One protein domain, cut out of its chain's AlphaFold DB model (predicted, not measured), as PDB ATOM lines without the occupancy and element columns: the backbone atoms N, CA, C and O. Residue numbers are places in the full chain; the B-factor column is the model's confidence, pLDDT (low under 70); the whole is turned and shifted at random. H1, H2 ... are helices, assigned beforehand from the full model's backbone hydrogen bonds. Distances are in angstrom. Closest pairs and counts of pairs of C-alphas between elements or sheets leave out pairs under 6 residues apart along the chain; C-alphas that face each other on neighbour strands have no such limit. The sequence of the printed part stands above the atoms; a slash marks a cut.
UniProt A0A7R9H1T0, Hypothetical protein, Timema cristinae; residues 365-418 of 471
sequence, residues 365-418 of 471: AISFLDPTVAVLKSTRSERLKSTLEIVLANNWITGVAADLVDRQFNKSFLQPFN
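This is residues 365 to 418 of the 471 residues of the protein "Hypothetical protein" of Timema cristinae (UniProt A0A7R9H1T0). What shape does the backbone make? It is a helical hairpin of two long helices, H3 and H4, running side by side in opposite ways, with the short helix H1 packed on H3 and the four-residue H2 joining H1 to H3. What is it built of? The printed part has 54 residues with four named helices, in the order H1, H2, H3, H4, and no named strand; the class is all helix. How large is its outline? It is a rod, spanning 37 by 18 by 14 A, and compact, with a radius of gyration of the C-alphas of 11.4 A.

What do the first residues meet? H1, residues 365 to 369, touches H3, residues 377 to 393; their closest C-alphas, those of Ala 365 and Arg 383, are 4.4 A apart. H2, residues 371 to 374, is close to H1 but not clearly touching, the closest C-alphas being those of Phe 368 and Ala 374 at 5.6 A. H2 and H3 only just touch, only at the corner by their link, with 3 pairs of C-alphas within 8 A; the closest are those of Ala 374 and Arg 380, 5.3 A apart. Where does the last helix run? H4, residues 399 to 413, touches H3 at a shallow tilt of 20 degrees, opposite ways, forming a helical hairpin; the closest C-alphas, those of Leu 388 and Ala 402, are 6.0 A apart. H4 is apart from H1 and from H2. Which helix is the hub, and how do the backbones run? H3 is the hub, touching H1, H2 and H4. In H3 and H4 every O i to N i+4 pair is within hydrogen-bond range; in H1 it is 0 of 1, with 2 of 2 O i to N i+3 pairs within range, and H2 is too short for an O i to N i+4 pair.

Where does the printed part begin? H1 starts at C-alpha 365, at (-13.044, -10.960, 42.646). How long are the two longer helices? H3 has 17 residues and measures 24.3 A from first to last C-alpha, beginning at C-alpha 377, (-18.756, -2.230, 51.888). H4 has 15 residues and measures 21.1 A, ending at C-alpha 413, (-26.337, -0.965, 46.298).

How far apart are the extremes? The two C-alphas farthest apart, those of Asn 395 and Asn 418, are 37.3 A apart. Is anything missing, and are the links long? The printed part has no cut, and the links H1 to H2, H2 to H3 and H3 to H4 are tight. Where is the model's confidence low? Residues 412 to 418 are under 70, and the mean pLDDT of the printed part is 81.4.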
ATOM      1  N   ALA A 365     -12.487 -12.264  42.973       92.69
ATOM      2  CA  ALA A 365     -13.044 -10.960  42.646       92.69
ATOM      3  C   ALA A 365     -14.564 -11.029  42.413       92.69
ATOM      4  O   ALA A 365     -15.292 -10.300  43.073       92.69
ATOM      5  N   ILE A 366     -15.074 -11.974  41.612       90.81
ATOM      6  CA  ILE A 366     -16.510 -12.078  41.260       90.81
ATOM      7  C   ILE A 366     -17.449 -12.341  42.443       90.81
ATOM      8  O   ILE A 366     -18.658 -12.138  42.341       90.81
ATOM      9  N   SER A 367     -16.910 -12.757  43.584       91.50
ATOM     10  CA  SER A 367     -17.687 -12.953  44.808       91.50
ATOM     11  C   SER A 367     -18.170 -11.645  45.451       91.50
ATOM     12  O   SER A 367     -18.864 -11.691  46.457       91.50
ATOM     13  N   PHE A 368     -17.885 -10.469  44.871       88.25
ATOM     14  CA  PHE A 368     -18.547  -9.214  45.266       88.25
ATOM     15  C   PHE A 368     -20.084  -9.270  45.135       88.25
ATOM     16  O   PHE A 368     -20.780  -8.446  45.727       88.25
ATOM     17  N   LEU A 369     -20.596 -10.229  44.356       85.75
ATOM     18  CA  LEU A 369     -22.021 -10.502  44.151       85.75
ATOM     19  C   LEU A 369     -22.593 -11.506  45.168       85.75
ATOM     20  O   LEU A 369     -23.807 -11.695  45.210       85.75
ATOM     21  N   ASP A 370     -21.748 -12.160  45.970       84.94
ATOM     22  CA  ASP A 370     -22.195 -13.014  47.070       84.94
ATOM     23  C   ASP A 370     -22.814 -12.122  48.162       84.94
ATOM     24  O   ASP A 370     -22.132 -11.210  48.629       84.94
ATOM     25  N   PRO A 371     -24.063 -12.349  48.612       82.38
ATOM     26  CA  PRO A 371     -24.708 -11.545  49.647       82.38
ATOM     27  C   PRO A 371     -23.880 -11.408  50.928       82.38
ATOM     28  O   PRO A 371     -23.867 -10.337  51.532       82.38
ATOM     29  N   THR A 372     -23.161 -12.458  51.332       82.38
ATOM     30  CA  THR A 372     -22.348 -12.459  52.560       82.38
ATOM     31  C   THR A 372     -21.184 -11.473  52.471       82.38
ATOM     32  O   THR A 372     -20.874 -10.762  53.426       82.38
ATOM     33  N   VAL A 373     -20.585 -11.372  51.287       81.88
ATOM     34  CA  VAL A 373     -19.491 -10.455  50.961       81.88
ATOM     35  C   VAL A 373     -20.039  -9.073  50.643       81.88
ATOM     36  O   VAL A 373     -19.454  -8.060  51.025       81.88
ATOM     37  N   ALA A 374     -21.185  -9.031  49.966       76.94
ATOM     38  CA  ALA A 374     -21.850  -7.814  49.576       76.94
ATOM     39  C   ALA A 374     -22.183  -6.992  50.815       76.94
ATOM     40  O   ALA A 374     -21.954  -5.801  50.780       76.94
ATOM     41  N   VAL A 375     -22.607  -7.550  51.951       78.81
ATOM     42  CA  VAL A 375     -22.864  -6.736  53.162       78.81
ATOM     43  C   VAL A 375     -21.654  -5.869  53.575       78.81
ATOM     44  O   VAL A 375     -21.834  -4.737  54.025       78.81
ATOM     45  N   LEU A 376     -20.422  -6.327  53.334       82.50
ATOM     46  CA  LEU A 376     -19.194  -5.618  53.695       82.50
ATOM     47  C   LEU A 376     -18.779  -4.607  52.615       82.50
ATOM     48  O   LEU A 376     -18.203  -4.970  51.590       82.50
ATOM     49  N   LYS A 377     -19.022  -3.312  52.859       81.31
ATOM     50  CA  LYS A 377     -18.756  -2.230  51.888       81.31
ATOM     51  C   LYS A 377     -17.311  -2.212  51.367       81.31
ATOM     52  O   LYS A 377     -17.116  -2.126  50.159       81.31
ATOM     53  N   SER A 378     -16.317  -2.293  52.254       84.88
ATOM     54  CA  SER A 378     -14.894  -2.246  51.879       84.88
ATOM     55  C   SER A 378     -14.514  -3.412  50.963       84.88
ATOM     56  O   SER A 378     -14.035  -3.193  49.851       84.88
ATOM     57  N   THR A 379     -14.823  -4.639  51.387       85.94
ATOM     58  CA  THR A 379     -14.534  -5.868  50.638       85.94
ATOM     59  C   THR A 379     -15.266  -5.907  49.298       85.94
ATOM     60  O   THR A 379     -14.679  -6.288  48.286       85.94
ATOM     61  N   ARG A 380     -16.537  -5.490  49.265       87.00
ATOM     62  CA  ARG A 380     -17.353  -5.429  48.046       87.00
ATOM     63  C   ARG A 380     -16.725  -4.509  47.000       87.00
ATOM     64  O   ARG A 380     -16.551  -4.927  45.858       87.00
ATOM     65  N   SER A 381     -16.370  -3.281  47.381       87.69
ATOM     66  CA  SER A 381     -15.773  -2.308  46.457       87.69
ATOM     67  C   SER A 381     -14.394  -2.750  45.960       87.69
ATOM     68  O   SER A 381     -14.094  -2.582  44.782       87.69
ATOM     69  N   GLU A 382     -13.565  -3.353  46.815       91.25
ATOM     70  CA  GLU A 382     -12.257  -3.895  46.415       91.25
ATOM     71  C   GLU A 382     -12.398  -5.048  45.406       91.25
ATOM     72  O   GLU A 382     -11.733  -5.068  44.364       91.25
ATOM     73  N   ARG A 383     -13.305  -5.993  45.684       91.00
ATOM     74  CA  ARG A 383     -13.579  -7.147  44.815       91.00
ATOM     75  C   ARG A 383     -14.227  -6.728  43.485       91.00
ATOM     76  O   ARG A 383     -13.880  -7.289  42.442       91.00
ATOM     77  N   LEU A 384     -15.089  -5.707  43.486       90.94
ATOM     78  CA  LEU A 384     -15.643  -5.112  42.265       90.94
ATOM     79  C   LEU A 384     -14.545  -4.501  41.390       90.94
ATOM     80  O   LEU A 384     -14.432  -4.872  40.224       90.94
ATOM     81  N   LYS A 385     -13.712  -3.617  41.953       92.69
ATOM     82  CA  LYS A 385     -12.603  -2.980  41.222       92.69
ATOM     83  C   LYS A 385     -11.665  -4.018  40.619       92.69
ATOM     84  O   LYS A 385     -11.410  -3.984  39.421       92.69
ATOM     85  N   SER A 386     -11.272  -5.008  41.420       94.38
ATOM     86  CA  SER A 386     -10.449  -6.131  40.957       94.38
ATOM     87  C   SER A 386     -11.097  -6.879  39.786       94.38
ATOM     88  O   SER A 386     -10.411  -7.296  38.859       94.38
ATOM     89  N   THR A 387     -12.423  -7.056  39.806       92.06
ATOM     90  CA  THR A 387     -13.145  -7.702  38.700       92.06
ATOM     91  C   THR A 387     -13.085  -6.844  37.440       92.06
ATOM     92  O   THR A 387     -12.748  -7.359  36.377       92.06
ATOM     93  N   LEU A 388     -13.380  -5.547  37.552       91.06
ATOM     94  CA  LEU A 388     -13.373  -4.622  36.419       91.06
ATOM     95  C   LEU A 388     -11.984  -4.518  35.786       91.06
ATOM     96  O   LEU A 388     -11.875  -4.624  34.572       91.06
ATOM     97  N   GLU A 389     -10.927  -4.408  36.591       94.00
ATOM     98  CA  GLU A 389      -9.540  -4.390  36.113       94.00
ATOM     99  C   GLU A 389      -9.180  -5.659  35.331       94.00
ATOM    100  O   GLU A 389      -8.601  -5.574  34.250       94.00
ATOM    101  N   ILE A 390      -9.559  -6.842  35.833       91.56
ATOM    102  CA  ILE A 390      -9.298  -8.112  35.139       91.56
ATOM    103  C   ILE A 390     -10.052  -8.169  33.808       91.56
ATOM    104  O   ILE A 390      -9.503  -8.596  32.796       91.56
ATOM    105  N   VAL A 391     -11.316  -7.760  33.792       87.81
ATOM    106  CA  VAL A 391     -12.171  -7.830  32.599       87.81
ATOM    107  C   VAL A 391     -11.706  -6.809  31.551       87.81
ATOM    108  O   VAL A 391     -11.655  -7.126  30.365       87.81
ATOM    109  N   LEU A 392     -11.286  -5.618  31.984       89.25
ATOM    110  CA  LEU A 392     -10.657  -4.607  31.133       89.25
ATOM    111  C   LEU A 392      -9.338  -5.101  30.538       89.25
ATOM    112  O   LEU A 392      -9.145  -4.997  29.332       89.25
ATOM    113  N   ALA A 393      -8.454  -5.686  31.353       92.25
ATOM    114  CA  ALA A 393      -7.162  -6.200  30.895       92.25
ATOM    115  C   ALA A 393      -7.299  -7.320  29.848       92.25
ATOM    116  O   ALA A 393      -6.420  -7.493  29.008       92.25
ATOM    117  N   ASN A 394      -8.409  -8.063  29.878       88.00
ATOM    118  CA  ASN A 394      -8.730  -9.086  28.884       88.00
ATOM    119  C   ASN A 394      -9.515  -8.544  27.670       88.00
ATOM    120  O   ASN A 394      -9.946  -9.332  26.831       88.00
ATOM    121  N   ASN A 395      -9.710  -7.223  27.564       87.31
ATOM    122  CA  ASN A 395     -10.491  -6.555  26.512       87.31
ATOM    123  C   ASN A 395     -11.941  -7.055  26.401       87.31
ATOM    124  O   ASN A 395     -12.540  -7.053  25.327       87.31
ATOM    125  N   TRP A 396     -12.518  -7.499  27.515       83.94
ATOM    126  CA  TRP A 396     -13.885  -8.015  27.560       83.94
ATOM    127  C   TRP A 396     -14.939  -6.907  27.685       83.94
ATOM    128  O   TRP A 396     -16.092  -7.092  27.298       83.94
ATOM    129  N   ILE A 397     -14.545  -5.758  28.239       82.94
ATOM    130  CA  ILE A 397     -15.347  -4.532  28.317       82.94
ATOM    131  C   ILE A 397     -14.462  -3.325  27.994       82.94
ATOM    132  O   ILE A 397     -13.239  -3.405  28.076       82.94
ATOM    133  N   THR A 398     -15.076  -2.192  27.657       85.94
ATOM    134  CA  THR A 398     -14.370  -0.917  27.471       85.94
ATOM    135  C   THR A 398     -14.216  -0.172  28.798       85.94
ATOM    136  O   THR A 398     -15.012  -0.368  29.719       85.94
ATOM    137  N   GLY A 399     -13.240   0.741  28.887       84.31
ATOM    138  CA  GLY A 399     -13.052   1.598  30.070       84.31
ATOM    139  C   GLY A 399     -14.322   2.368  30.450       84.31
ATOM    140  O   GLY A 399     -14.735   2.365  31.604       84.31
ATOM    141  N   VAL A 400     -15.021   2.909  29.449       84.31
ATOM    142  CA  VAL A 400     -16.296   3.621  29.643       84.31
ATOM    143  C   VAL A 400     -17.376   2.706  30.233       84.31
ATOM    144  O   VAL A 400     -18.128   3.123  31.114       84.31
ATOM    145  N   ALA A 401     -17.456   1.453  29.776       79.50
ATOM    146  CA  ALA A 401     -18.400   0.483  30.324       79.50
ATOM    147  C   ALA A 401     -18.052   0.110  31.775       79.50
ATOM    148  O   ALA A 401     -18.956  -0.003  32.602       79.50
ATOM    149  N   ALA A 402     -16.767  -0.035  32.105       83.81
ATOM    150  CA  ALA A 402     -16.328  -0.306  33.471       83.81
ATOM    151  C   ALA A 402     -16.672   0.841  34.433       83.81
ATOM    152  O   ALA A 402     -17.240   0.589  35.496       83.81
ATOM    153  N   ASP A 403     -16.421   2.092  34.033       87.19
ATOM    154  CA  ASP A 403     -16.778   3.279  34.820       87.19
ATOM    155  C   ASP A 403     -18.287   3.367  35.068       87.19
ATOM    156  O   ASP A 403     -18.737   3.730  36.159       87.19
ATOM    157  N   LEU A 404     -19.090   3.024  34.056       83.94
ATOM    158  CA  LEU A 404     -20.542   2.992  34.184       83.94
ATOM    159  C   LEU A 404     -20.985   1.934  35.202       83.94
ATOM    160  O   LEU A 404     -21.816   2.238  36.060       83.94
ATOM    161  N   VAL A 405     -20.416   0.726  35.134       83.62
ATOM    162  CA  VAL A 405     -20.715  -0.362  36.075       83.62
ATOM    163  C   VAL A 405     -20.328   0.027  37.498       83.62
ATOM    164  O   VAL A 405     -21.148  -0.143  38.397       83.62
ATOM    165  N   ASP A 406     -19.138   0.592  37.720       85.88
ATOM    166  CA  ASP A 406     -18.701   1.013  39.060       85.88
ATOM    167  C   ASP A 406     -19.638   2.079  39.652       85.88
ATOM    168  O   ASP A 406     -20.100   1.962  40.792       85.88
ATOM    169  N   ARG A 407     -20.021   3.084  38.853       84.12
ATOM    170  CA  ARG A 407     -20.967   4.127  39.281       84.12
ATOM    171  C   ARG A 407     -22.348   3.561  39.597       84.12
ATOM    172  O   ARG A 407     -22.916   3.894  40.637       84.12
ATOM    173  N   GLN A 408     -22.901   2.734  38.711       81.06
ATOM    174  CA  GLN A 408     -24.237   2.158  38.884       81.06
ATOM    175  C   GLN A 408     -24.281   1.209  40.073       81.06
ATOM    176  O   GLN A 408     -25.172   1.315  40.912       81.06
ATOM    177  N   PHE A 409     -23.295   0.326  40.188       79.38
ATOM    178  CA  PHE A 409     -23.238  -0.639  41.267       79.38
ATOM    179  C   PHE A 409     -23.122   0.063  42.623       79.38
ATOM    180  O   PHE A 409     -23.905  -0.216  43.528       79.38
ATOM    181  N   ASN A 410     -22.234   1.051  42.761       76.00
ATOM    182  CA  ASN A 410     -22.134   1.808  44.007       76.00
ATOM    183  C   ASN A 410     -23.398   2.645  44.279       76.00
ATOM    184  O   ASN A 410     -23.818   2.745  45.425       76.00
ATOM    185  N   LYS A 411     -24.069   3.200  43.263       72.44
ATOM    186  CA  LYS A 411     -25.306   3.977  43.455       72.44
ATOM    187  C   LYS A 411     -26.498   3.109  43.884       72.44
ATOM    188  O   LYS A 411     -27.208   3.478  44.817       72.44
ATOM    189  N   SER A 412     -26.713   1.970  43.227       64.38
ATOM    190  CA  SER A 412     -27.885   1.107  43.440       64.38
ATOM    191  C   SER A 412     -27.786   0.268  44.717       64.38
ATOM    192  O   SER A 412     -28.793   0.006  45.365       64.38
ATOM    193  N   PHE A 413     -26.573  -0.114  45.124       60.66
ATOM    194  CA  PHE A 413     -26.337  -0.965  46.298       60.66
ATOM    195  C   PHE A 413     -26.058  -0.177  47.597       60.66
ATOM    196  O   PHE A 413     -25.899  -0.791  48.654       60.66
ATOM    197  N   LEU A 414     -25.942   1.160  47.523       52.75
ATOM    198  CA  LEU A 414     -25.794   2.076  48.673       52.75
ATOM    199  C   LEU A 414     -27.083   2.832  49.024       52.75
ATOM    200  O   LEU A 414     -27.095   3.576  50.004       52.75
ATOM    201  N   GLN A 415     -28.170   2.639  48.270       51.59
ATOM    202  CA  GLN A 415     -29.496   2.991  48.778       51.59
ATOM    203  C   GLN A 415     -29.708   2.206  50.080       51.59
ATOM    204  O   GLN A 415     -29.333   1.029  50.122       51.59
ATOM    205  N   PRO A 416     -30.243   2.823  51.150       42.59
ATOM    206  CA  PRO A 416     -30.499   2.134  52.402       42.59
ATOM    207  C   PRO A 416     -31.579   1.080  52.155       42.59
ATOM    208  O   PRO A 416     -32.767   1.303  52.364       42.59
ATOM    209  N   PHE A 417     -31.160  -0.098  51.699       44.84
ATOM    210  CA  PHE A 417     -31.915  -1.308  51.930       44.84
ATOM    211  C   PHE A 417     -32.146  -1.348  53.434       44.84
ATOM    212  O   PHE A 417     -31.215  -1.174  54.222       44.84
ATOM    213  N   ASN A 418     -33.401  -1.514  53.830       40.03
ATOM    214  CA  ASN A 418     -33.778  -1.731  55.212       40.03
ATOM    215  C   ASN A 418     -33.168  -3.091  55.619       40.03
ATOM    216  O   ASN A 418     -33.788  -4.141  55.495       40.03
TER     217      ASN A 418